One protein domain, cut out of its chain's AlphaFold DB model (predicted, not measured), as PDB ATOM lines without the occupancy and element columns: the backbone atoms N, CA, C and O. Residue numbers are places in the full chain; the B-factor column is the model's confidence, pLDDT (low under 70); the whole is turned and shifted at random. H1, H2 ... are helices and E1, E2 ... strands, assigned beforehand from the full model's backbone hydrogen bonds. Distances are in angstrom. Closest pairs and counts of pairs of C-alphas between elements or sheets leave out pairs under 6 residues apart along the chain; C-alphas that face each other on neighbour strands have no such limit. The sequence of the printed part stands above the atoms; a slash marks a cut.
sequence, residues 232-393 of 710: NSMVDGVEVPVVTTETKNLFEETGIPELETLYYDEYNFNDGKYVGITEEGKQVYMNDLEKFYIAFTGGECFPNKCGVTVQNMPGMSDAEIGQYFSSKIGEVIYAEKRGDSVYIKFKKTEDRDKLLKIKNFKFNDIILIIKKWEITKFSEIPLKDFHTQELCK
ATOM      1  N   ASN A 232     -41.954  46.641  41.382       62.31
ATOM      2  CA  ASN A 232     -42.091  48.021  41.831       62.31
ATOM      3  C   ASN A 232     -43.409  48.141  42.585       62.31
ATOM      4  O   ASN A 232     -44.476  47.931  42.016       62.31
ATOM      5  N   SER A 233     -43.325  48.490  43.864       57.25
ATOM      6  CA  SER A 233     -44.494  48.669  44.729       57.25
ATOM      7  C   SER A 233     -44.958  50.122  44.803       57.25
ATOM      8  O   SER A 233     -45.606  50.478  45.772       57.25
ATOM      9  N   MET A 234     -44.598  51.003  43.865       51.97
ATOM     10  CA  MET A 234     -45.047  52.398  43.923       51.97
ATOM     11  C   MET A 234     -45.527  52.893  42.566       51.97
ATOM     12  O   MET A 234     -44.736  53.065  41.640       51.97
ATOM     13  N   VAL A 235     -46.826  53.178  42.500       49.25
ATOM     14  CA  VAL A 235     -47.448  54.059  41.508       49.25
ATOM     15  C   VAL A 235     -48.260  55.083  42.296       49.25
ATOM     16  O   VAL A 235     -49.055  54.704  43.151       49.25
ATOM     17  N   ASP A 236     -48.000  56.373  42.081       51.47
ATOM     18  CA  ASP A 236     -48.733  57.493  42.699       51.47
ATOM     19  C   ASP A 236     -48.862  57.442  44.237       51.47
ATOM     20  O   ASP A 236     -49.876  57.829  44.813       51.47
ATOM     21  N   GLY A 237     -47.826  56.957  44.933       56.62
ATOM     22  CA  GLY A 237     -47.818  56.872  46.402       56.62
ATOM     23  C   GLY A 237     -48.718  55.775  46.986       56.62
ATOM     24  O   GLY A 237     -48.874  55.709  48.204       56.62
ATOM     25  N   VAL A 238     -49.277  54.904  46.140       55.94
ATOM     26  CA  VAL A 238     -50.053  53.724  46.532       55.94
ATOM     27  C   VAL A 238     -49.225  52.468  46.265       55.94
ATOM     28  O   VAL A 238     -48.614  52.323  45.202       55.94
ATOM     29  N   GLU A 239     -49.213  51.547  47.235       52.16
ATOM     30  CA  GLU A 239     -48.597  50.230  47.077       52.16
ATOM     31  C   GLU A 239     -49.383  49.378  46.080       52.16
ATOM     32  O   GLU A 239     -50.268  48.604  46.442       52.16
ATOM     33  N   VAL A 240     -49.062  49.527  44.797       57.25
ATOM     34  CA  VAL A 240     -49.545  48.642  43.739       57.25
ATOM     35  C   VAL A 240     -48.347  47.848  43.230       57.25
ATOM     36  O   VAL A 240     -47.394  48.463  42.753       57.25
ATOM     37  N   PRO A 241     -48.349  46.505  43.322       55.19
ATOM     38  CA  PRO A 241     -47.291  45.691  42.745       55.19
ATOM     39  C   PRO A 241     -47.389  45.757  41.217       55.19
ATOM     40  O   PRO A 241     -48.094  44.968  40.587       55.19
ATOM     41  N   VAL A 242     -46.683  46.711  40.613       55.34
ATOM     42  CA  VAL A 242     -46.491  46.768  39.167       55.34
ATOM     43  C   VAL A 242     -45.257  45.946  38.830       55.34
ATOM     44  O   VAL A 242     -44.133  46.232  39.252       55.34
ATOM     45  N   VAL A 243     -45.485  44.875  38.076       57.03
ATOM     46  CA  VAL A 243     -44.416  44.008  37.582       57.03
ATOM     47  C   VAL A 243     -43.632  44.788  36.534       57.03
ATOM     48  O   VAL A 243     -44.166  45.120  35.479       57.03
ATOM     49  N   THR A 244     -42.367  45.086  36.826       63.66
ATOM     50  CA  THR A 244     -41.462  45.671  35.833       63.66
ATOM     51  C   THR A 244     -40.793  44.572  35.013       63.66
ATOM     52  O   THR A 244     -40.711  43.417  35.437       63.66
ATOM     53  N   THR A 245     -40.277  44.933  33.843       69.31
ATOM     54  CA  THR A 245     -39.384  44.074  33.052       69.31
ATOM     55  C   THR A 245     -37.922  44.194  33.487       69.31
ATOM     56  O   THR A 245     -37.048  43.627  32.837       69.31
ATOM     57  N   GLU A 246     -37.629  44.947  34.549       83.25
ATOM     58  CA  GLU A 246     -36.265  45.139  35.027       83.25
ATOM     59  C   GLU A 246     -35.789  43.956  35.870       83.25
ATOM     60  O   GLU A 246     -36.540  43.367  36.652       83.25
ATOM     61  N   THR A 247     -34.501  43.651  35.748       87.88
ATOM     62  CA  THR A 247     -33.823  42.634  36.552       87.88
ATOM     63  C   THR A 247     -33.161  43.279  37.763       87.88
ATOM     64  O   THR A 247     -32.565  44.354  37.664       87.88
ATOM     65  N   LYS A 248     -33.255  42.618  38.914       91.19
ATOM     66  CA  LYS A 248     -32.577  43.006  40.146       91.19
ATOM     67  C   LYS A 248     -31.055  42.967  39.983       91.19
ATOM     68  O   LYS A 248     -30.516  42.148  39.237       91.19
ATOM     69  N   ASN A 249     -30.355  43.812  40.727       93.50
ATOM     70  CA  ASN A 249     -28.936  43.617  41.022       93.50
ATOM     71  C   ASN A 249     -28.767  42.813  42.322       93.50
ATOM     72  O   ASN A 249     -29.712  42.636  43.090       93.50
ATOM     73  N   LEU A 250     -27.556  42.318  42.579       95.00
ATOM     74  CA  LEU A 250     -27.285  41.473  43.743       95.00
ATOM     75  C   LEU A 250     -27.541  42.187  45.078       95.00
ATOM     76  O   LEU A 250     -27.957  41.547  46.034       95.00
ATOM     77  N   PHE A 251     -27.339  43.500  45.163       93.88
ATOM     78  CA  PHE A 251     -27.559  44.255  46.401       93.88
ATOM     79  C   PHE A 251     -29.042  44.376  46.785       93.88
ATOM     80  O   PHE A 251     -29.355  44.664  47.936       93.88
ATOM     81  N   GLU A 252     -29.957  44.106  45.850       91.56
ATOM     82  CA  GLU A 252     -31.402  44.015  46.105       91.56
ATOM     83  C   GLU A 252     -31.832  42.639  46.650       91.56
ATOM     84  O   GLU A 252     -33.017  42.418  46.919       91.56
ATOM     85  N   GLU A 253     -30.897  41.698  46.814       92.00
ATOM     86  CA  GLU A 253     -31.155  40.431  47.494       92.00
ATOM     87  C   GLU A 253     -31.027  40.565  49.009       92.00
ATOM     88  O   GLU A 253     -30.128  41.212  49.552       92.00
ATOM     89  N   THR A 254     -31.928  39.882  49.710       90.25
ATOM     90  CA  THR A 254     -31.991  39.870  51.168       90.25
ATOM     91  C   THR A 254     -30.646  39.458  51.780       90.25
ATOM     92  O   THR A 254     -30.084  38.428  51.411       90.25
ATOM     93  N   GLY A 255     -30.123  40.240  52.728       92.06
ATOM     94  CA  GLY A 255     -28.886  39.946  53.463       92.06
ATOM     95  C   GLY A 255     -27.575  40.319  52.757       92.06
ATOM     96  O   GLY A 255     -26.526  40.271  53.398       92.06
ATOM     97  N   ILE A 256     -27.590  40.699  51.469       95.12
ATOM     98  CA  ILE A 256     -26.379  41.165  50.763       95.12
ATOM     99  C   ILE A 256     -25.857  42.501  51.319       95.12
ATOM    100  O   ILE A 256     -24.648  42.591  51.556       95.12
ATOM    101  N   PRO A 257     -26.705  43.515  51.592       93.50
ATOM    102  CA  PRO A 257     -26.241  44.762  52.198       93.50
ATOM    103  C   PRO A 257     -25.556  44.541  53.546       93.50
ATOM    104  O   PRO A 257     -24.484  45.082  53.801       93.50
ATOM    105  N   GLU A 258     -26.127  43.697  54.405       93.06
ATOM    106  CA  GLU A 258     -25.566  43.410  55.722       93.06
ATOM    107  C   GLU A 258     -24.292  42.565  55.627       93.06
ATOM    108  O   GLU A 258     -23.355  42.786  56.395       93.06
ATOM    109  N   LEU A 259     -24.205  41.645  54.662       95.44
ATOM    110  CA  LEU A 259     -22.969  40.919  54.370       95.44
ATOM    111  C   LEU A 259     -21.829  41.874  53.996       95.44
ATOM    112  O   LEU A 259     -20.715  41.707  54.494       95.44
ATOM    113  N   GLU A 260     -22.094  42.876  53.151       93.31
ATOM    114  CA  GLU A 260     -21.092  43.875  52.760       93.31
ATOM    115  C   GLU A 260     -20.518  44.608  53.978       93.31
ATOM    116  O   GLU A 260     -19.317  44.870  54.046       93.31
ATOM    117  N   THR A 261     -21.343  44.846  55.003       89.31
ATOM    118  CA  THR A 261     -20.893  45.548  56.213       89.31
ATOM    119  C   THR A 261     -19.826  44.805  56.991       89.31
ATOM    120  O   THR A 261     -18.996  45.427  57.651       89.31
ATOM    121  N   LEU A 262     -19.806  43.474  56.883       92.75
ATOM    122  CA  LEU A 262     -18.821  42.649  57.567       92.75
ATOM    123  C   LEU A 262     -17.412  42.821  56.995       92.75
ATOM    124  O   LEU A 262     -16.475  42.310  57.605       92.75
ATOM    125  N   TYR A 263     -17.244  43.491  55.849       91.00
ATOM    126  CA  TYR A 263     -15.936  43.803  55.269       91.00
ATOM    127  C   TYR A 263     -15.349  45.125  55.768       91.00
ATOM    128  O   TYR A 263     -14.141  45.298  55.651       91.00
ATOM    129  N   TYR A 264     -16.146  46.023  56.358       84.06
ATOM    130  CA  TYR A 264     -15.631  47.279  56.907       84.06
ATOM    131  C   TYR A 264     -14.823  47.028  58.185       84.06
ATOM    132  O   TYR A 264     -15.367  46.757  59.259       84.06
ATOM    133  N   ASP A 265     -13.505  47.138  58.074       79.94
ATOM    134  CA  ASP A 265     -12.539  46.919  59.151       79.94
ATOM    135  C   ASP A 265     -11.719  48.177  59.494       79.94
ATOM    136  O   ASP A 265     -11.167  48.266  60.598       79.94
ATOM    137  N   GLU A 266     -11.716  49.193  58.625       76.25
ATOM    138  CA  GLU A 266     -11.009  50.452  58.852       76.25
ATOM    139  C   GLU A 266     -11.857  51.444  59.661       76.25
ATOM    140  O   GLU A 266     -12.980  51.815  59.296       76.25
ATOM    141  N   TYR A 267     -11.307  51.902  60.788       70.12
ATOM    142  CA  TYR A 267     -12.040  52.706  61.758       70.12
ATOM    143  C   TYR A 267     -11.215  53.877  62.295       70.12
ATOM    144  O   TYR A 267     -10.141  53.696  62.868       70.12
ATOM    145  N   ASN A 268     -11.769  55.080  62.189       67.88
ATOM    146  CA  ASN A 268     -11.184  56.303  62.713       67.88
ATOM    147  C   ASN A 268     -11.663  56.560  64.151       67.88
ATOM    148  O   ASN A 268     -12.810  56.935  64.406       67.88
ATOM    149  N   PHE A 269     -10.739  56.402  65.103       62.22
ATOM    150  CA  PHE A 269     -10.980  56.588  66.538       62.22
ATOM    151  C   PHE A 269     -11.124  58.049  66.987       62.22
ATOM    152  O   PHE A 269     -11.567  58.289  68.108       62.22
ATOM    153  N   ASN A 270     -10.744  59.030  66.166       56.53
ATOM    154  CA  ASN A 270     -10.909  60.444  66.512       56.53
ATOM    155  C   ASN A 270     -12.350  60.904  66.251       56.53
ATOM    156  O   ASN A 270     -12.945  61.595  67.089       56.53
ATOM    157  N   ASP A 271     -12.899  60.451  65.122       60.44
ATOM    158  CA  ASP A 271     -14.225  60.836  64.634       60.44
ATOM    159  C   ASP A 271     -15.317  59.829  65.007       60.44
ATOM    160  O   ASP A 271     -16.501  60.142  64.900       60.44
ATOM    161  N   GLY A 272     -14.931  58.632  65.458       57.03
ATOM    162  CA  GLY A 272     -15.860  57.558  65.790       57.03
ATOM    163  C   GLY A 272     -16.550  56.982  64.551       57.03
ATOM    164  O   GLY A 272     -17.747  56.710  64.593       57.03
ATOM    165  N   LYS A 273     -15.815  56.879  63.434       65.56
ATOM    166  CA  LYS A 273     -16.379  56.521  62.128       65.56
ATOM    167  C   LYS A 273     -15.691  55.322  61.497       65.56
ATOM    168  O   LYS A 273     -14.464  55.260  61.478       65.56
ATOM    169  N   TYR A 274     -16.474  54.437  60.891       67.06
ATOM    170  CA  TYR A 274     -15.976  53.524  59.867       67.06
ATOM    171  C   TYR A 274     -15.611  54.347  58.634       67.06
ATOM    172  O   TYR A 274     -16.451  55.076  58.103       67.06
ATOM    173  N   VAL A 275     -14.340  54.287  58.239       69.94
ATOM    174  CA  VAL A 275     -13.799  55.084  57.125       69.94
ATOM    175  C   VAL A 275     -13.643  54.265  55.849       69.94
ATOM    176  O   VAL A 275     -13.586  54.852  54.771       69.94
ATOM    177  N   GLY A 276     -13.671  52.933  55.945       76.44
ATOM    178  CA  GLY A 276     -13.611  52.074  54.774       76.44
ATOM    179  C   GLY A 276     -13.207  50.638  55.079       76.44
ATOM    180  O   GLY A 276     -13.556  50.067  56.116       76.44
ATOM    181  N   ILE A 277     -12.502  50.064  54.113       83.12
ATOM    182  CA  ILE A 277     -11.961  48.710  54.122       83.12
ATOM    183  C   ILE A 277     -10.446  48.857  53.974       83.12
ATOM    184  O   ILE A 277      -9.995  49.556  53.064       83.12
ATOM    185  N   THR A 278      -9.674  48.195  54.833       84.50
ATOM    186  CA  THR A 278      -8.209  48.125  54.738       84.50
ATOM    187  C   THR A 278      -7.775  47.531  53.395       84.50
ATOM    188  O   THR A 278      -8.551  46.846  52.728       84.50
ATOM    189  N   GLU A 279      -6.528  47.741  52.970       86.94
ATOM    190  CA  GLU A 279      -6.041  47.148  51.714       86.94
ATOM    191  C   GLU A 279      -6.076  45.606  51.756       86.94
ATOM    192  O   GLU A 279      -6.458  44.960  50.775       86.94
ATOM    193  N   GLU A 280      -5.783  44.997  52.910       86.88
ATOM    194  CA  GLU A 280      -5.931  43.554  53.120       86.88
ATOM    195  C   GLU A 280      -7.401  43.118  53.020       86.88
ATOM    196  O   GLU A 280      -7.726  42.155  52.314       86.88
ATOM    197  N   GLY A 281      -8.303  43.842  53.689       87.88
ATOM    198  CA  GLY A 281      -9.743  43.600  53.639       87.88
ATOM    199  C   GLY A 281     -10.306  43.751  52.226       87.88
ATOM    200  O   GLY A 281     -11.143  42.951  51.800       87.88
ATOM    201  N   LYS A 282      -9.789  44.712  51.457       91.50
ATOM    202  CA  LYS A 282     -10.179  44.990  50.074       91.50
ATOM    203  C   LYS A 282      -9.789  43.848  49.152       91.50
ATOM    204  O   LYS A 282     -10.576  43.483  48.285       91.50
ATOM    205  N   GLN A 283      -8.634  43.217  49.365       92.94
ATOM    206  CA  GLN A 283      -8.268  42.019  48.610       92.94
ATOM    207  C   GLN A 283      -9.246  40.864  48.870       92.94
ATOM    208  O   GLN A 283      -9.638  40.168  47.931       92.94
ATOM    209  N   VAL A 284      -9.661  40.663  50.126       94.56
ATOM    210  CA  VAL A 284     -10.668  39.646  50.477       94.56
ATOM    211  C   VAL A 284     -12.012  39.982  49.832       94.56
ATOM    212  O   VAL A 284     -12.583  39.136  49.150       94.56
ATOM    213  N   TYR A 285     -12.462  41.230  49.966       95.31
ATOM    214  CA  TYR A 285     -13.699  41.715  49.365       95.31
ATOM    215  C   TYR A 285     -13.717  41.525  47.847       95.31
ATOM    216  O   TYR A 285     -14.658  40.945  47.322       95.31
ATOM    217  N   MET A 286     -12.655  41.915  47.135       95.38
ATOM    218  CA  MET A 286     -12.571  41.761  45.678       95.38
ATOM    219  C   MET A 286     -12.560  40.293  45.236       95.38
ATOM    220  O   MET A 286     -13.152  39.958  44.210       95.38
ATOM    221  N   ASN A 287     -11.911  39.410  46.002       96.06
ATOM    222  CA  ASN A 287     -11.936  37.973  45.727       96.06
ATOM    223  C   ASN A 287     -13.345  37.392  45.904       96.06
ATOM    224  O   ASN A 287     -13.761  36.531  45.131       96.06
ATOM    225  N   ASP A 288     -14.073  37.832  46.926       97.06
ATOM    226  CA  ASP A 288     -15.429  37.362  47.193       97.06
ATOM    227  C   ASP A 288     -16.438  37.975  46.209       97.06
ATOM    228  O   ASP A 288     -17.292  37.256  45.695       97.06
ATOM    229  N   LEU A 289     -16.266  39.247  45.840       96.75
ATOM    230  CA  LEU A 289     -17.000  39.936  44.775       96.75
ATOM    231  C   LEU A 289     -16.896  39.186  43.443       96.75
ATOM    232  O   LEU A 289     -17.904  38.984  42.772       96.75
ATOM    233  N   GLU A 290     -15.699  38.713  43.085       96.50
ATOM    234  CA  GLU A 290     -15.502  37.870  41.903       96.50
ATOM    235  C   GLU A 290     -16.308  36.564  41.992       96.50
ATOM    236  O   GLU A 290     -16.968  36.188  41.022       96.50
ATOM    237  N   LYS A 291     -16.290  35.871  43.140       97.25
ATOM    238  CA  LYS A 291     -17.055  34.622  43.315       97.25
ATOM    239  C   LYS A 291     -18.555  34.862  43.175       97.25
ATOM    240  O   LYS A 291     -19.225  34.099  42.485       97.25
ATOM    241  N   PHE A 292     -19.067  35.926  43.797       97.56
ATOM    242  CA  PHE A 292     -20.463  36.332  43.652       97.56
ATOM    243  C   PHE A 292     -20.800  36.651  42.199       97.56
ATOM    244  O   PHE A 292     -21.806  36.165  41.694       97.56
ATOM    245  N   TYR A 293     -19.940  37.400  41.506       96.06
ATOM    246  CA  TYR A 293     -20.164  37.724  40.104       96.06
ATOM    247  C   TYR A 293     -20.309  36.457  39.268       96.06
ATOM    248  O   TYR A 293     -21.306  36.288  38.576       96.06
ATOM    249  N   ILE A 294     -19.343  35.543  39.373       94.00
ATOM    250  CA  ILE A 294     -19.335  34.295  38.606       94.00
ATOM    251  C   ILE A 294     -20.583  33.462  38.923       94.00
ATOM    252  O   ILE A 294     -21.241  32.989  38.002       94.00
ATOM    253  N   ALA A 295     -20.949  33.308  40.197       95.88
ATOM    254  CA  ALA A 295     -22.105  32.504  40.586       95.88
ATOM    255  C   ALA A 295     -23.430  33.084  40.057       95.88
ATOM    256  O   ALA A 295     -24.193  32.382  39.396       95.88
ATOM    257  N   PHE A 296     -23.677  34.378  40.280       95.19
ATOM    258  CA  PHE A 296     -24.967  35.019  39.989       95.19
ATOM    259  C   PHE A 296     -25.154  35.449  38.528       95.19
ATOM    260  O   PHE A 296     -26.277  35.742  38.113       95.19
ATOM    261  N   THR A 297     -24.086  35.429  37.728       90.69
ATOM    262  CA  THR A 297     -24.156  35.612  36.266       90.69
ATOM    263  C   THR A 297     -24.181  34.287  35.501       90.69
ATOM    264  O   THR A 297     -24.292  34.281  34.281       90.69
ATOM    265  N   GLY A 298     -24.124  33.140  36.187       86.31
ATOM    266  CA  GLY A 298     -24.135  31.829  35.531       86.31
ATOM    267  C   GLY A 298     -22.796  31.448  34.894       86.31
ATOM    268  O   GLY A 298     -22.772  30.769  33.871       86.31
ATOM    269  N   GLY A 299     -21.688  31.867  35.501       86.88
ATOM    270  CA  GLY A 299     -20.333  31.512  35.085       86.88
ATOM    271  C   GLY A 299     -19.675  32.515  34.141       86.88
ATOM    272  O   GLY A 299     -18.612  32.210  33.596       86.88
ATOM    273  N   GLU A 300     -20.272  33.692  33.929       88.69
ATOM    274  CA  GLU A 300     -19.677  34.694  33.054       88.69
ATOM    275  C   GLU A 300     -18.334  35.185  33.587       88.69
ATOM    276  O   GLU A 300     -18.065  35.256  34.790       88.69
ATOM    277  N   CYS A 301     -17.477  35.584  32.652       89.69
ATOM    278  CA  CYS A 301     -16.187  36.125  33.011       89.69
ATOM    279  C   CYS A 301     -16.331  37.466  33.753       89.69
ATOM    280  O   CYS A 301     -16.999  38.392  33.283       89.69
ATOM    281  N   PHE A 302     -15.658  37.568  34.905       94.06
ATOM    282  CA  PHE A 302     -15.633  38.768  35.736       94.06
ATOM    283  C   PHE A 302     -14.980  39.946  34.985       94.06
ATOM    284  O   PHE A 302     -13.794  39.857  34.638       94.06
ATOM    285  N   PRO A 303     -15.692  41.068  34.746       94.50
ATOM    286  CA  PRO A 303     -15.222  42.164  33.900       94.50
ATOM    287  C   PRO A 303     -13.861  42.733  34.277       94.50
ATOM    288  O   PRO A 303     -13.066  43.068  33.402       94.50
ATOM    289  N   ASN A 304     -13.502  42.729  35.558       94.38
ATOM    290  CA  ASN A 304     -12.195  43.226  35.987       94.38
ATOM    291  C   ASN A 304     -11.035  42.425  35.373       94.38
ATOM    292  O   ASN A 304      -9.920  42.949  35.268       94.38
ATOM    293  N   LYS A 305     -11.280  41.179  34.943       93.38
ATOM    294  CA  LYS A 305     -10.301  40.290  34.302       93.38
ATOM    295  C   LYS A 305     -10.400  40.271  32.776       93.38
ATOM    296  O   LYS A 305      -9.370  40.184  32.130       93.38
ATOM    297  N   CYS A 306     -11.582  40.409  32.191       94.25
ATOM    298  CA  CYS A 306     -11.769  40.218  30.741       94.25
ATOM    299  C   CYS A 306     -12.568  41.317  30.037       94.25
ATOM    300  O   CYS A 306     -12.748  41.257  28.822       94.25
ATOM    301  N   GLY A 307     -13.016  42.325  30.779       95.81
ATOM    302  CA  GLY A 307     -13.824  43.428  30.289       95.81
ATOM    303  C   GLY A 307     -13.035  44.707  29.997       95.81
ATOM    304  O   GLY A 307     -12.074  45.048  30.700       95.81
ATOM    305  N   VAL A 308     -13.495  45.446  28.991       96.56
ATOM    306  CA  VAL A 308     -13.143  46.849  28.721       96.56
ATOM    307  C   VAL A 308     -14.401  47.670  28.451       96.56
ATOM    308  O   VAL A 308     -15.436  47.131  28.057       96.56
ATOM    309  N   THR A 309     -14.286  48.981  28.624       96.06
ATOM    310  CA  THR A 309     -15.227  49.957  28.076       96.06
ATOM    311  C   THR A 309     -14.557  50.743  26.956       96.06
ATOM    312  O   THR A 309     -13.377  51.090  27.041       96.06
ATOM    313  N   VAL A 310     -15.303  51.002  25.888       95.00
ATOM    314  CA  VAL A 310     -14.841  51.710  24.694       95.00
ATOM    315  C   VAL A 310     -15.743  52.913  24.455       95.00
ATOM    316  O   VAL A 310     -16.954  52.760  24.352       95.00
ATOM    317  N   GLN A 311     -15.165  54.106  24.363       93.94
ATOM    318  CA  GLN A 311     -15.886  55.347  24.049       93.94
ATOM    319  C   GLN A 311     -15.516  55.834  22.644       93.94
ATOM    320  O   GLN A 311     -14.486  55.428  22.097       93.94
ATOM    321  N   ASN A 312     -16.341  56.723  22.084       91.38
ATOM    322  CA  ASN A 312     -16.257  57.223  20.702       91.38
ATOM    323  C   ASN A 312     -16.496  56.144  19.632       91.38
ATOM    324  O   ASN A 312     -16.034  56.277  18.500       91.38
ATOM    325  N   MET A 313     -17.211  55.069  19.978       88.56
ATOM    326  CA  MET A 313     -17.597  54.063  18.993       88.56
ATOM    327  C   MET A 313     -18.738  54.612  18.114       88.56
ATOM    328  O   MET A 313     -19.716  55.132  18.663       88.56
ATOM    329  N   PRO A 314     -18.657  54.504  16.774       87.12
ATOM    330  CA  PRO A 314     -19.742  54.921  15.889       87.12
ATOM    331  C   PRO A 314     -21.029  54.108  16.113       87.12
ATOM    332  O   PRO A 314     -21.046  53.103  16.825       87.12
ATOM    333  N   GLY A 315     -22.135  54.573  15.524       82.75
ATOM    334  CA  GLY A 315     -23.463  53.957  15.627       82.75
ATOM    335  C   GLY A 315     -23.572  52.619  14.894       82.75
ATOM    336  O   GLY A 315     -24.212  52.548  13.854       82.75
ATOM    337  N   MET A 316     -22.939  51.585  15.439       86.31
ATOM    338  CA  MET A 316     -23.009  50.196  14.984       86.31
ATOM    339  C   MET A 316     -23.886  49.368  15.925       86.31
ATOM    340  O   MET A 316     -24.068  49.735  17.090       86.31
ATOM    341  N   SER A 317     -24.394  48.240  15.434       91.81
ATOM    342  CA  SER A 317     -25.067  47.246  16.272       91.81
ATOM    343  C   SER A 317     -24.073  46.491  17.164       91.81
ATOM    344  O   SER A 317     -22.893  46.343  16.833       91.81
ATOM    345  N   ASP A 318     -24.561  45.959  18.286       91.12
ATOM    346  CA  ASP A 318     -23.759  45.188  19.247       91.12
ATOM    347  C   ASP A 318     -23.024  44.004  18.592       91.12
ATOM    348  O   ASP A 318     -21.850  43.747  18.881       91.12
ATOM    349  N   ALA A 319     -23.682  43.326  17.646       92.44
ATOM    350  CA  ALA A 319     -23.113  42.204  16.903       92.44
ATOM    351  C   ALA A 319     -21.938  42.632  16.010       92.44
ATOM    352  O   ALA A 319     -20.883  41.993  16.022       92.44
ATOM    353  N   GLU A 320     -22.085  43.733  15.268       93.94
ATOM    354  CA  GLU A 320     -21.023  44.259  14.402       93.94
ATOM    355  C   GLU A 320     -19.818  44.729  15.222       93.94
ATOM    356  O   GLU A 320     -18.667  44.505  14.839       93.94
ATOM    357  N   ILE A 321     -20.068  45.341  16.383       93.25
ATOM    358  CA  ILE A 321     -19.004  45.737  17.305       93.25
ATOM    359  C   ILE A 321     -18.251  44.494  17.796       93.25
ATOM    360  O   ILE A 321     -17.020  44.445  17.722       93.25
ATOM    361  N   GLY A 322     -18.970  43.459  18.235       93.75
ATOM    362  CA  GLY A 322     -18.370  42.195  18.662       93.75
ATOM    363  C   GLY A 322     -17.498  41.551  17.579       93.75
ATOM    364  O   GLY A 322     -16.371  41.132  17.859       93.75
ATOM    365  N   GLN A 323     -17.967  41.531  16.328       95.06
ATOM    366  CA  GLN A 323     -17.208  41.013  15.184       95.06
ATOM    367  C   GLN A 323     -15.952  41.842  14.892       95.06
ATOM    368  O   GLN A 323     -14.872  41.279  14.682       95.06
ATOM    369  N   TYR A 324     -16.058  43.174  14.939       94.69
ATOM    370  CA  TYR A 324     -14.925  44.071  14.730       94.69
ATOM    371  C   TYR A 324     -13.784  43.769  15.709       94.69
ATOM    372  O   TYR A 324     -12.656  43.489  15.293       94.69
ATOM    373  N   PHE A 325     -14.081  43.746  17.011       94.94
ATOM    374  CA  PHE A 325     -13.077  43.456  18.037       94.94
ATOM    375  C   PHE A 325     -12.587  42.003  17.983       94.94
ATOM    376  O   PHE A 325     -11.388  41.773  18.167       94.94
ATOM    377  N   SER A 326     -13.459  41.051  17.631       96.25
ATOM    378  CA  SER A 326     -13.072  39.648  17.423       96.25
ATOM    379  C   SER A 326     -12.033  39.480  16.320       96.25
ATOM    380  O   SER A 326     -11.068  38.738  16.490       96.25
ATOM    381  N   SER A 327     -12.176  40.218  15.215       95.06
ATOM    382  CA  SER A 327     -11.248  40.149  14.080       95.06
ATOM    383  C   SER A 327      -9.875  40.783  14.354       95.06
ATOM    384  O   SER A 327      -8.882  40.410  13.728       95.06
ATOM    385  N   LYS A 328      -9.796  41.756  15.272       93.81
ATOM    386  CA  LYS A 328      -8.577  42.551  15.521       93.81
ATOM    387  C   LYS A 328      -7.810  42.122  16.765       93.81
ATOM    388  O   LYS A 328      -6.579  42.212  16.793       93.81
ATOM    389  N   ILE A 329      -8.524  41.726  17.813       95.44
ATOM    390  CA  ILE A 329      -7.956  41.536  19.148       95.44
ATOM    391  C   ILE A 329      -7.990  40.068  19.547       95.44
ATOM    392  O   ILE A 329      -6.915  39.505  19.757       95.44
ATOM    393  N   GLY A 330      -9.184  39.480  19.606       94.44
ATOM    394  CA  GLY A 330      -9.433  38.105  20.032       94.44
ATOM    395  C   GLY A 330     -10.920  37.872  20.304       94.44
ATOM    396  O   GLY A 330     -11.693  38.823  20.318       94.44
ATOM    397  N   GLU A 331     -11.316  36.615  20.507       95.69
ATOM    398  CA  GLU A 331     -12.722  36.188  20.601       95.69
ATOM    399  C   GLU A 331     -13.514  36.998  21.647       95.69
ATOM    400  O   GLU A 331     -13.221  36.949  22.850       95.69
ATOM    401  N   VAL A 332     -14.525  37.737  21.182       95.62
ATOM    402  CA  VAL A 332     -15.458  38.500  22.022       95.62
ATOM    403  C   VAL A 332     -16.653  37.621  22.365       95.62
ATOM    404  O   VAL A 332     -17.297  37.073  21.477       95.62
ATOM    405  N   ILE A 333     -16.963  37.513  23.656       93.81
ATOM    406  CA  ILE A 333     -18.116  36.743  24.161       93.81
ATOM    407  C   ILE A 333     -19.315  37.632  24.491       93.81
ATOM    408  O   ILE A 333     -20.416  37.133  24.686       93.81
ATOM    409  N   TYR A 334     -19.097  38.944  24.587       93.69
ATOM    410  CA  TYR A 334     -20.134  39.912  24.909       93.69
ATOM    411  C   TYR A 334     -19.726  41.300  24.417       93.69
ATOM    412  O   TYR A 334     -18.598  41.738  24.665       93.69
ATOM    413  N   ALA A 335     -20.656  41.984  23.759       93.81
ATOM    414  CA  ALA A 335     -20.567  43.388  23.392       93.81
ATOM    415  C   ALA A 335     -21.954  44.015  23.578       93.81
ATOM    416  O   ALA A 335     -22.931  43.461  23.088       93.81
ATOM    417  N   GLU A 336     -22.039  45.134  24.293       92.56
ATOM    418  CA  GLU A 336     -23.296  45.867  24.482       92.56
ATOM    419  C   GLU A 336     -23.019  47.369  24.522       92.56
ATOM    420  O   GLU A 336     -22.165  47.842  25.287       92.56
ATOM    421  N   LYS A 337     -23.746  48.138  23.715       90.56
ATOM    422  CA  LYS A 337     -23.719  49.596  23.768       90.56
ATOM    423  C   LYS A 337     -24.647  50.117  24.868       90.56
ATOM    424  O   LYS A 337     -25.847  49.869  24.866       90.56
ATOM    425  N   ARG A 338     -24.099  50.920  25.782       90.00
ATOM    426  CA  ARG A 338     -24.832  51.601  26.859       90.00
ATOM    427  C   ARG A 338     -24.535  53.096  26.812       90.00
ATOM    428  O   ARG A 338     -23.460  53.546  27.217       90.00
ATOM    429  N   GLY A 339     -25.491  53.865  26.292       87.12
ATOM    430  CA  GLY A 339     -25.286  55.282  25.989       87.12
ATOM    431  C   GLY A 339     -24.133  55.469  24.997       87.12
ATOM    432  O   GLY A 339     -24.105  54.829  23.944       87.12
ATOM    433  N   ASP A 340     -23.155  56.296  25.366       86.88
ATOM    434  CA  ASP A 340     -21.987  56.609  24.526       86.88
ATOM    435  C   ASP A 340     -20.811  55.630  24.696       86.88
ATOM    436  O   ASP A 340     -19.763  55.787  24.063       86.88
ATOM    437  N   SER A 341     -20.944  54.633  25.576       93.31
ATOM    438  CA  SER A 341     -19.892  53.654  25.859       93.31
ATOM    439  C   SER A 341     -20.312  52.249  25.439       93.31
ATOM    440  O   SER A 341     -21.451  51.834  25.630       93.31
ATOM    441  N   VAL A 342     -19.371  51.487  24.899       94.44
ATOM    442  CA  VAL A 342     -19.532  50.070  24.567       94.44
ATOM    443  C   VAL A 342     -18.811  49.240  25.613       94.44
ATOM    444  O   VAL A 342     -17.644  49.485  25.915       94.44
ATOM    445  N   TYR A 343     -19.491  48.238  26.146       95.31
ATOM    446  CA  TYR A 343     -18.959  47.284  27.104       95.31
ATOM    447  C   TYR A 343     -18.610  45.999  26.370       95.31
ATOM    448  O   TYR A 343     -19.462  45.429  25.699       95.31
ATOM    449  N   ILE A 344     -17.365  45.543  26.484       95.50
ATOM    450  CA  ILE A 344     -16.868  44.373  25.750       95.50
ATOM    451  C   ILE A 344     -16.230  43.406  26.734       95.50
ATOM    452  O   ILE A 344     -15.421  43.835  27.556       95.50
ATOM    453  N   LYS A 345     -16.542  42.110  26.627       95.44
ATOM    454  CA  LYS A 345     -15.814  41.035  27.316       95.44
ATOM    455  C   LYS A 345     -15.151  40.107  26.307       95.44
ATOM    456  O   LYS A 345     -15.795  39.610  25.381       95.44
ATOM    457  N   PHE A 346     -13.879  39.824  26.536       95.31
ATOM    458  CA  PHE A 346     -13.117  38.834  25.782       95.31
ATOM    459  C   PHE A 346     -13.194  37.466  26.454       95.31
ATOM    460  O   PHE A 346     -13.283  37.366  27.677       95.31
ATOM    461  N   LYS A 347     -13.099  36.393  25.668       93.50
ATOM    462  CA  LYS A 347     -13.003  35.030  26.210       93.50
ATOM    463  C   LYS A 347     -11.722  34.811  27.011       93.50
ATOM    464  O   LYS A 347     -11.710  34.055  27.978       93.50
ATOM    465  N   LYS A 348     -10.633  35.453  26.579       92.88
ATOM    466  CA  LYS A 348      -9.299  35.357  27.175       92.88
ATOM    467  C   LYS A 348      -8.896  36.686  27.802       92.88
ATOM    468  O   LYS A 348      -9.024  37.744  27.187       92.88
ATOM    469  N   THR A 349      -8.354  36.621  29.014       93.50
ATOM    470  CA  THR A 349      -7.828  37.787  29.741       93.50
ATOM    471  C   THR A 349      -6.685  38.461  28.978       93.50
ATOM    472  O   THR A 349      -6.560  39.684  28.987       93.50
ATOM    473  N   GLU A 350      -5.873  37.685  28.259       93.94
ATOM    474  CA  GLU A 350      -4.721  38.187  27.510       93.94
ATOM    475  C   GLU A 350      -5.132  39.127  26.367       93.94
ATOM    476  O   GLU A 350      -4.446  40.115  26.106       93.94
ATOM    477  N   ASP A 351      -6.268  38.856  25.720       94.69
ATOM    478  CA  ASP A 351      -6.798  39.661  24.615       94.69
ATOM    479  C   ASP A 351      -7.273  41.032  25.120       94.69
ATOM    480  O   ASP A 351      -6.945  42.076  24.545       94.69
ATOM    481  N   ARG A 352      -7.938  41.041  26.281       94.25
ATOM    482  CA  ARG A 352      -8.290  42.257  27.026       94.25
ATOM    483  C   ARG A 352      -7.038  43.071  27.359       94.25
ATOM    484  O   ARG A 352      -6.968  44.264  27.056       94.25
ATOM    485  N   ASP A 353      -6.039  42.440  27.976       93.94
ATOM    486  CA  ASP A 353      -4.806  43.110  28.406       93.94
ATOM    487  C   ASP A 353      -3.982  43.637  27.220       93.94
ATOM    488  O   ASP A 353      -3.342  44.687  27.321       93.94
ATOM    489  N   LYS A 354      -4.002  42.927  26.084       94.25
ATOM    490  CA  LYS A 354      -3.407  43.374  24.820       94.25
ATOM    491  C   LYS A 354      -4.065  44.666  24.349       94.25
ATOM    492  O   LYS A 354      -3.348  45.610  24.030       94.25
ATOM    493  N   LEU A 355      -5.397  44.729  24.346       94.38
ATOM    494  CA  LEU A 355      -6.139  45.909  23.908       94.38
ATOM    495  C   LEU A 355      -5.853  47.142  24.779       94.38
ATOM    496  O   LEU A 355      -5.587  48.214  24.240       94.38
ATOM    497  N   LEU A 356      -5.810  46.986  26.107       94.06
ATOM    498  CA  LEU A 356      -5.512  48.087  27.040       94.06
ATOM    499  C   LEU A 356      -4.113  48.706  26.855       94.06
ATOM    500  O   LEU A 356      -3.882  49.839  27.271       94.06
ATOM    501  N   LYS A 357      -3.166  47.986  26.241       94.06
ATOM    502  CA  LYS A 357      -1.802  48.483  25.982       94.06
ATOM    503  C   LYS A 357      -1.694  49.312  24.697       94.06
ATOM    504  O   LYS A 357      -0.672  49.968  24.486       94.06
ATOM    505  N   ILE A 358      -2.708  49.291  23.831       92.62
ATOM    506  CA  ILE A 358      -2.682  49.990  22.543       92.62
ATOM    507  C   ILE A 358      -3.074  51.457  22.757       92.62
ATOM    508  O   ILE A 358      -4.228  51.765  23.026       92.62
ATOM    509  N   LYS A 359      -2.116  52.381  22.600       84.00
ATOM    510  CA  LYS A 359      -2.331  53.817  22.869       84.00
ATOM    511  C   LYS A 359      -3.248  54.534  21.864       84.00
ATOM    512  O   LYS A 359      -3.875  55.509  22.240       84.00
ATOM    513  N   ASN A 360      -3.323  54.059  20.616       86.12
ATOM    514  CA  ASN A 360      -4.080  54.687  19.522       86.12
ATOM    515  C   ASN A 360      -4.895  53.641  18.751       86.12
ATOM    516  O   ASN A 360      -4.708  53.454  17.548       86.12
ATOM    517  N   PHE A 361      -5.750  52.897  19.450       91.25
ATOM    518  CA  PHE A 361      -6.635  51.955  18.776       91.25
ATOM    519  C   PHE A 361      -7.699  52.742  18.001       91.25
ATOM    520  O   PHE A 361      -8.415  53.562  18.576       91.25
ATOM    521  N   LYS A 362      -7.759  52.541  16.685       88.81
ATOM    522  CA  LYS A 362      -8.646  53.291  15.793       88.81
ATOM    523  C   LYS A 362      -9.733  52.401  15.221       88.81
ATOM    524  O   LYS A 362      -9.500  51.216  14.996       88.81
ATOM    525  N   PHE A 363     -10.883  52.999  14.946       86.62
ATOM    526  CA  PHE A 363     -11.877  52.491  14.011       86.62
ATOM    527  C   PHE A 363     -11.935  53.469  12.839       86.62
ATOM    528  O   PHE A 363     -12.326  54.623  13.018       86.62
ATOM    529  N   ASN A 364     -11.487  53.034  11.659       86.19
ATOM    530  CA  ASN A 364     -11.175  53.924  10.536       86.19
ATOM    531  C   ASN A 364     -10.248  55.066  11.007       86.19
ATOM    532  O   ASN A 364      -9.149  54.794  11.496       86.19
ATOM    533  N   ASP A 365     -10.701  56.319  10.946       88.00
ATOM    534  CA  ASP A 365      -9.938  57.491  11.395       88.00
ATOM    535  C   ASP A 365     -10.271  57.949  12.824       88.00
ATOM    536  O   ASP A 365      -9.625  58.851  13.362       88.00
ATOM    537  N   ILE A 366     -11.242  57.303  13.477       88.56
ATOM    538  CA  ILE A 366     -11.714  57.663  14.815       88.56
ATOM    539  C   ILE A 366     -10.857  56.951  15.864       88.56
ATOM    540  O   ILE A 366     -10.743  55.725  15.864       88.56
ATOM    541  N   ILE A 367     -10.269  57.713  16.786       90.88
ATOM    542  CA  ILE A 367      -9.534  57.161  17.930       90.88
ATOM    543  C   ILE A 367     -10.534  56.749  19.011       90.88
ATOM    544  O   ILE A 367     -11.307  57.569  19.514       90.88
ATOM    545  N   LEU A 368     -10.480  55.473  19.387       92.94
ATOM    546  CA  LEU A 368     -11.322  54.901  20.426       92.94
ATOM    547  C   LEU A 368     -10.657  55.050  21.795       92.94
ATOM    548  O   LEU A 368      -9.465  54.779  21.956       92.94
ATOM    549  N   ILE A 369     -11.436  55.452  22.801       93.19
ATOM    550  CA  ILE A 369     -10.953  55.576  24.183       93.19
ATOM    551  C   ILE A 369     -11.257  54.273  24.907       93.19
ATOM    552  O   ILE A 369     -12.419  53.965  25.162       93.19
ATOM    553  N   ILE A 370     -10.213  53.528  25.260       94.88
ATOM    554  CA  ILE A 370     -10.344  52.220  25.904       94.88
ATOM    555  C   ILE A 370      -9.990  52.343  27.379       94.88
ATOM    556  O   ILE A 370      -8.900  52.790  27.737       94.88
ATOM    557  N   LYS A 371     -10.910  51.921  28.240       95.19
ATOM    558  CA  LYS A 371     -10.732  51.872  29.691       95.19
ATOM    559  C   LYS A 371     -11.017  50.462  30.192       95.19
ATOM    560  O   LYS A 371     -11.699  49.669  29.546       95.19
ATOM    561  N   LYS A 372     -10.474  50.125  31.358       94.88
ATOM    562  CA  LYS A 372     -10.801  48.866  32.026       94.88
ATOM    563  C   LYS A 372     -12.248  48.929  32.519       94.88
ATOM    564  O   LYS A 372     -12.656  49.940  33.085       94.88
ATOM    565  N   TRP A 373     -13.012  47.859  32.313       94.44
ATOM    566  CA  TRP A 373     -14.321  47.729  32.946       94.44
ATOM    567  C   TRP A 373     -14.115  47.229  34.375       94.44
ATOM    568  O   TRP A 373     -13.675  46.097  34.581       94.44
ATOM    569  N   GLU A 374     -14.384  48.093  35.352       92.94
ATOM    570  CA  GLU A 374     -14.222  47.782  36.771       92.94
ATOM    571  C   GLU A 374     -15.575  47.712  37.478       92.94
ATOM    572  O   GLU A 374     -16.346  48.666  37.458       92.94
ATOM    573  N   ILE A 375     -15.831  46.559  38.087       94.12
ATOM    574  CA  ILE A 375     -16.863  46.301  39.081       94.12
ATOM    575  C   ILE A 375     -16.178  46.300  40.445       94.12
ATOM    576  O   ILE A 375     -15.198  45.578  40.657       94.12
ATOM    577  N   THR A 376     -16.675  47.123  41.358       93.69
ATOM    578  CA  THR A 376     -16.062  47.377  42.668       93.69
ATOM    579  C   THR A 376     -17.001  47.135  43.836       93.69
ATOM    580  O   THR A 376     -16.534  47.198  44.969       93.69
ATOM    581  N   LYS A 377     -18.294  46.878  43.589       94.69
ATOM    582  CA  LYS A 377     -19.309  46.698  44.637       94.69
ATOM    583  C   LYS A 377     -20.332  45.620  44.296       94.69
ATOM    584  O   LYS A 377     -20.592  45.375  43.118       94.69
ATOM    585  N   PHE A 378     -20.981  45.028  45.304       95.00
ATOM    586  CA  PHE A 378     -22.058  44.052  45.076       95.00
ATOM    587  C   PHE A 378     -23.248  44.641  44.304       95.00
ATOM    588  O   PHE A 378     -23.858  43.938  43.503       95.00
ATOM    589  N   SER A 379     -23.551  45.933  44.471       94.81
ATOM    590  CA  SER A 379     -24.635  46.624  43.748       94.81
ATOM    591  C   SER A 379     -24.427  46.725  42.238       94.81
ATOM    592  O   SER A 379     -25.383  46.945  41.498       94.81
ATOM    593  N   GLU A 380     -23.195  46.542  41.768       94.38
ATOM    594  CA  GLU A 380     -22.841  46.560  40.349       94.38
ATOM    595  C   GLU A 380     -22.918  45.162  39.710       94.38
ATOM    596  O   GLU A 380     -22.714  45.031  38.503       94.38
ATOM    597  N   ILE A 381     -23.205  44.113  40.493       95.00
ATOM    598  CA  ILE A 381     -23.393  42.753  39.981       95.00
ATOM    599  C   ILE A 381     -24.845  42.599  39.506       95.00
ATOM    600  O   ILE A 381     -25.755  42.588  40.341       95.00
ATOM    601  N   PRO A 382     -25.093  42.459  38.192       91.50
ATOM    602  CA  PRO A 382     -26.426  42.160  37.694       91.50
ATOM    603  C   PRO A 382     -26.786  40.708  38.019       91.50
ATOM    604  O   PRO A 382     -25.937  39.819  37.932       91.50
ATOM    605  N   LEU A 383     -28.048  40.456  38.361       93.50
ATOM    606  CA  LEU A 383     -28.550  39.089  38.428       93.50
ATOM    607  C   LEU A 383     -28.950  38.601  37.034       93.50
ATOM    608  O   LEU A 383     -29.281  39.394  36.152       93.50
ATOM    609  N   LYS A 384     -28.948  37.280  36.842       91.00
ATOM    610  CA  LYS A 384     -29.392  36.656  35.591       91.00
ATOM    611  C   LYS A 384     -30.852  37.004  35.290       91.00
ATOM    612  O   LYS A 384     -31.735  36.758  36.114       91.00
ATOM    613  N   ASP A 385     -31.085  37.537  34.095       89.94
ATOM    614  CA  ASP A 385     -32.415  37.780  33.540       89.94
ATOM    615  C   ASP A 385     -32.985  36.456  33.019       89.94
ATOM    616  O   ASP A 385     -32.497  35.898  32.034       89.94
ATOM    617  N   PHE A 386     -33.982  35.916  33.718       90.12
ATOM    618  CA  PHE A 386     -34.688  34.706  33.294       90.12
ATOM    619  C   PHE A 386     -35.900  35.005  32.423       90.12
ATOM    620  O   PHE A 386     -36.329  34.146  31.656       90.12
ATOM    621  N   HIS A 387     -36.470  36.198  32.531       88.31
ATOM    622  CA  HIS A 387     -37.776  36.500  31.969       88.31
ATOM    623  C   HIS A 387     -37.758  36.876  30.504       88.31
ATOM    624  O   HIS A 387     -38.765  36.674  29.828       88.31
ATOM    625  N   THR A 388     -36.636  37.384  30.005       87.06
ATOM    626  CA  THR A 388     -36.465  37.682  28.577       87.06
ATOM    627  C   THR A 388     -35.942  36.487  27.773       87.06
ATOM    628  O   THR A 388     -35.966  36.514  26.538       87.06
ATOM    629  N   GLN A 389     -35.524  35.405  28.444       87.88
ATOM    630  CA  GLN A 389     -35.022  34.195  27.791       87.88
ATOM    631  C   GLN A 389     -36.109  33.515  26.957       87.88
ATOM    632  O   GLN A 389     -37.275  33.455  27.342       87.88
ATOM    633  N   GLU A 390     -35.723  32.919  25.828       86.69
ATOM    634  CA  GLU A 390     -36.653  32.240  24.908       86.69
ATOM    635  C   GLU A 390     -37.466  31.131  25.583       86.69
ATOM    636  O   GLU A 390     -38.663  30.967  25.322       86.69
ATOM    637  N   LEU A 391     -36.845  30.446  26.547       88.44
ATOM    638  CA  LEU A 391     -37.479  29.417  27.367       88.44
ATOM    639  C   LEU A 391     -38.578  29.962  28.301       88.44
ATOM    640  O   LEU A 391     -39.350  29.165  28.835       88.44
ATOM    641  N   CYS A 392     -38.700  31.288  28.437       88.69
ATOM    642  CA  CYS A 392     -39.693  31.996  29.248       88.69
ATOM    643  C   CYS A 392     -40.586  32.987  28.489       88.69
ATOM    644  O   CYS A 392     -41.602  33.384  29.061       88.69
ATOM    645  N   LYS A 393     -40.253  33.378  27.246       81.62
ATOM    646  CA  LYS A 393     -40.930  34.462  26.498       81.62
ATOM    647  C   LYS A 393     -42.461  34.338  26.450       81.62
ATOM    648  O   LYS A 393     -43.149  35.337  26.629       81.62
TER     649      LYS A 393
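Overview. This is residues 232 to 393 of the 710 residues of an uncharacterized protein of viral metagenome (UniProt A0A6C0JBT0). What shape does the model show? It has two lobes: a compact one, in which the four-stranded sheet E5 E6 E4 E7 is covered on one face by H4 and H5, and an open one with the long helix H2, the short helix H1 and the small hairpin E2 and E3. What is it built of? The printed part has 162 residues with five named helices and seven named strands, in the order E1 H1 E2 E3 H2 H3 E4 H4 E5 E6 H5 E7; the class is mixed, and both sheets are antiparallel. It is loose, with a radius of gyration of the C-alphas of 19.3 A and spans of 54 by 45 by 29 A.

Arrangement. How is the largest sheet paired? Its order is E5, residues 332 to 338, E6, residues 341 to 346, E4, residues 307 to 311, and E7, residues 369 to 372. Within hydrogen-bond range are N 336 and O 343 in the hairpin E5 and E6, 3.0 A, N 310 and O 342 between E4 and E6, 2.8 A, and N 309 and O 371 between E4 and E7, 2.8 A. Which helices are on it? H4, residues 318 to 328, has a height over the sheet of 8.2 A and is slantwise to E5 at 45 degrees on the local plane; their closest C-alphas, of Asp 318 and Glu 336, are 5.3 A apart. H5, residues 349 to 356, also has a height of 8.2 A and runs along E4 at 18 degrees on the local plane; their closest C-alphas, of Gly 307 and Arg 352, are 6.5 A apart. They make two layers, helices on one face of a sheet, and two split strand-helix-strand units, each with another strand between its two: E4, H4, E5 and E6, H5, E7, both with right-handed crossovers. What lies further out? H3, residues 303 to 306, touches H5, the closest C-alphas being those of Cys 306 and Thr 349, 4.7 A, and is near H2, residues 279 to 296. H1, residues 256 to 261, is only just apart from H2, at 8.4 A; in the hairpin E2, residues 266 to 268, and E3, residues 273 to 276, N 268 and O 273 are 2.8 A apart. Every O i to N i+4 pair is within hydrogen-bond range in H1, H2, H4 and H5, and H3 is too short for one.

Along the chain. Where does the first element begin? E1, residues 242 to 247, pairs with no named strand and begins at C-alpha 242, (-46.491, 46.768, 39.167). Which elements are longest? H2 spans 25.4 A, E5 16.8 A, E6 16.3 A and H4 15.9 A. Where does the last element end? E7 ends at C-alpha 372, (-10.801, 48.866, 32.026).

Size, cuts and confidence. How far does it reach? The two C-alphas farthest apart, of Asn 270 and Leu 391, are 56.6 A apart. Which parts are long or uncertain? The link from H5 to E7 is long, with 12 residues, and residues 373 to 393 hold no named element; the printed part has no cut. Residues 232 to 245 and 268 to 275 are under 70 in pLDDT.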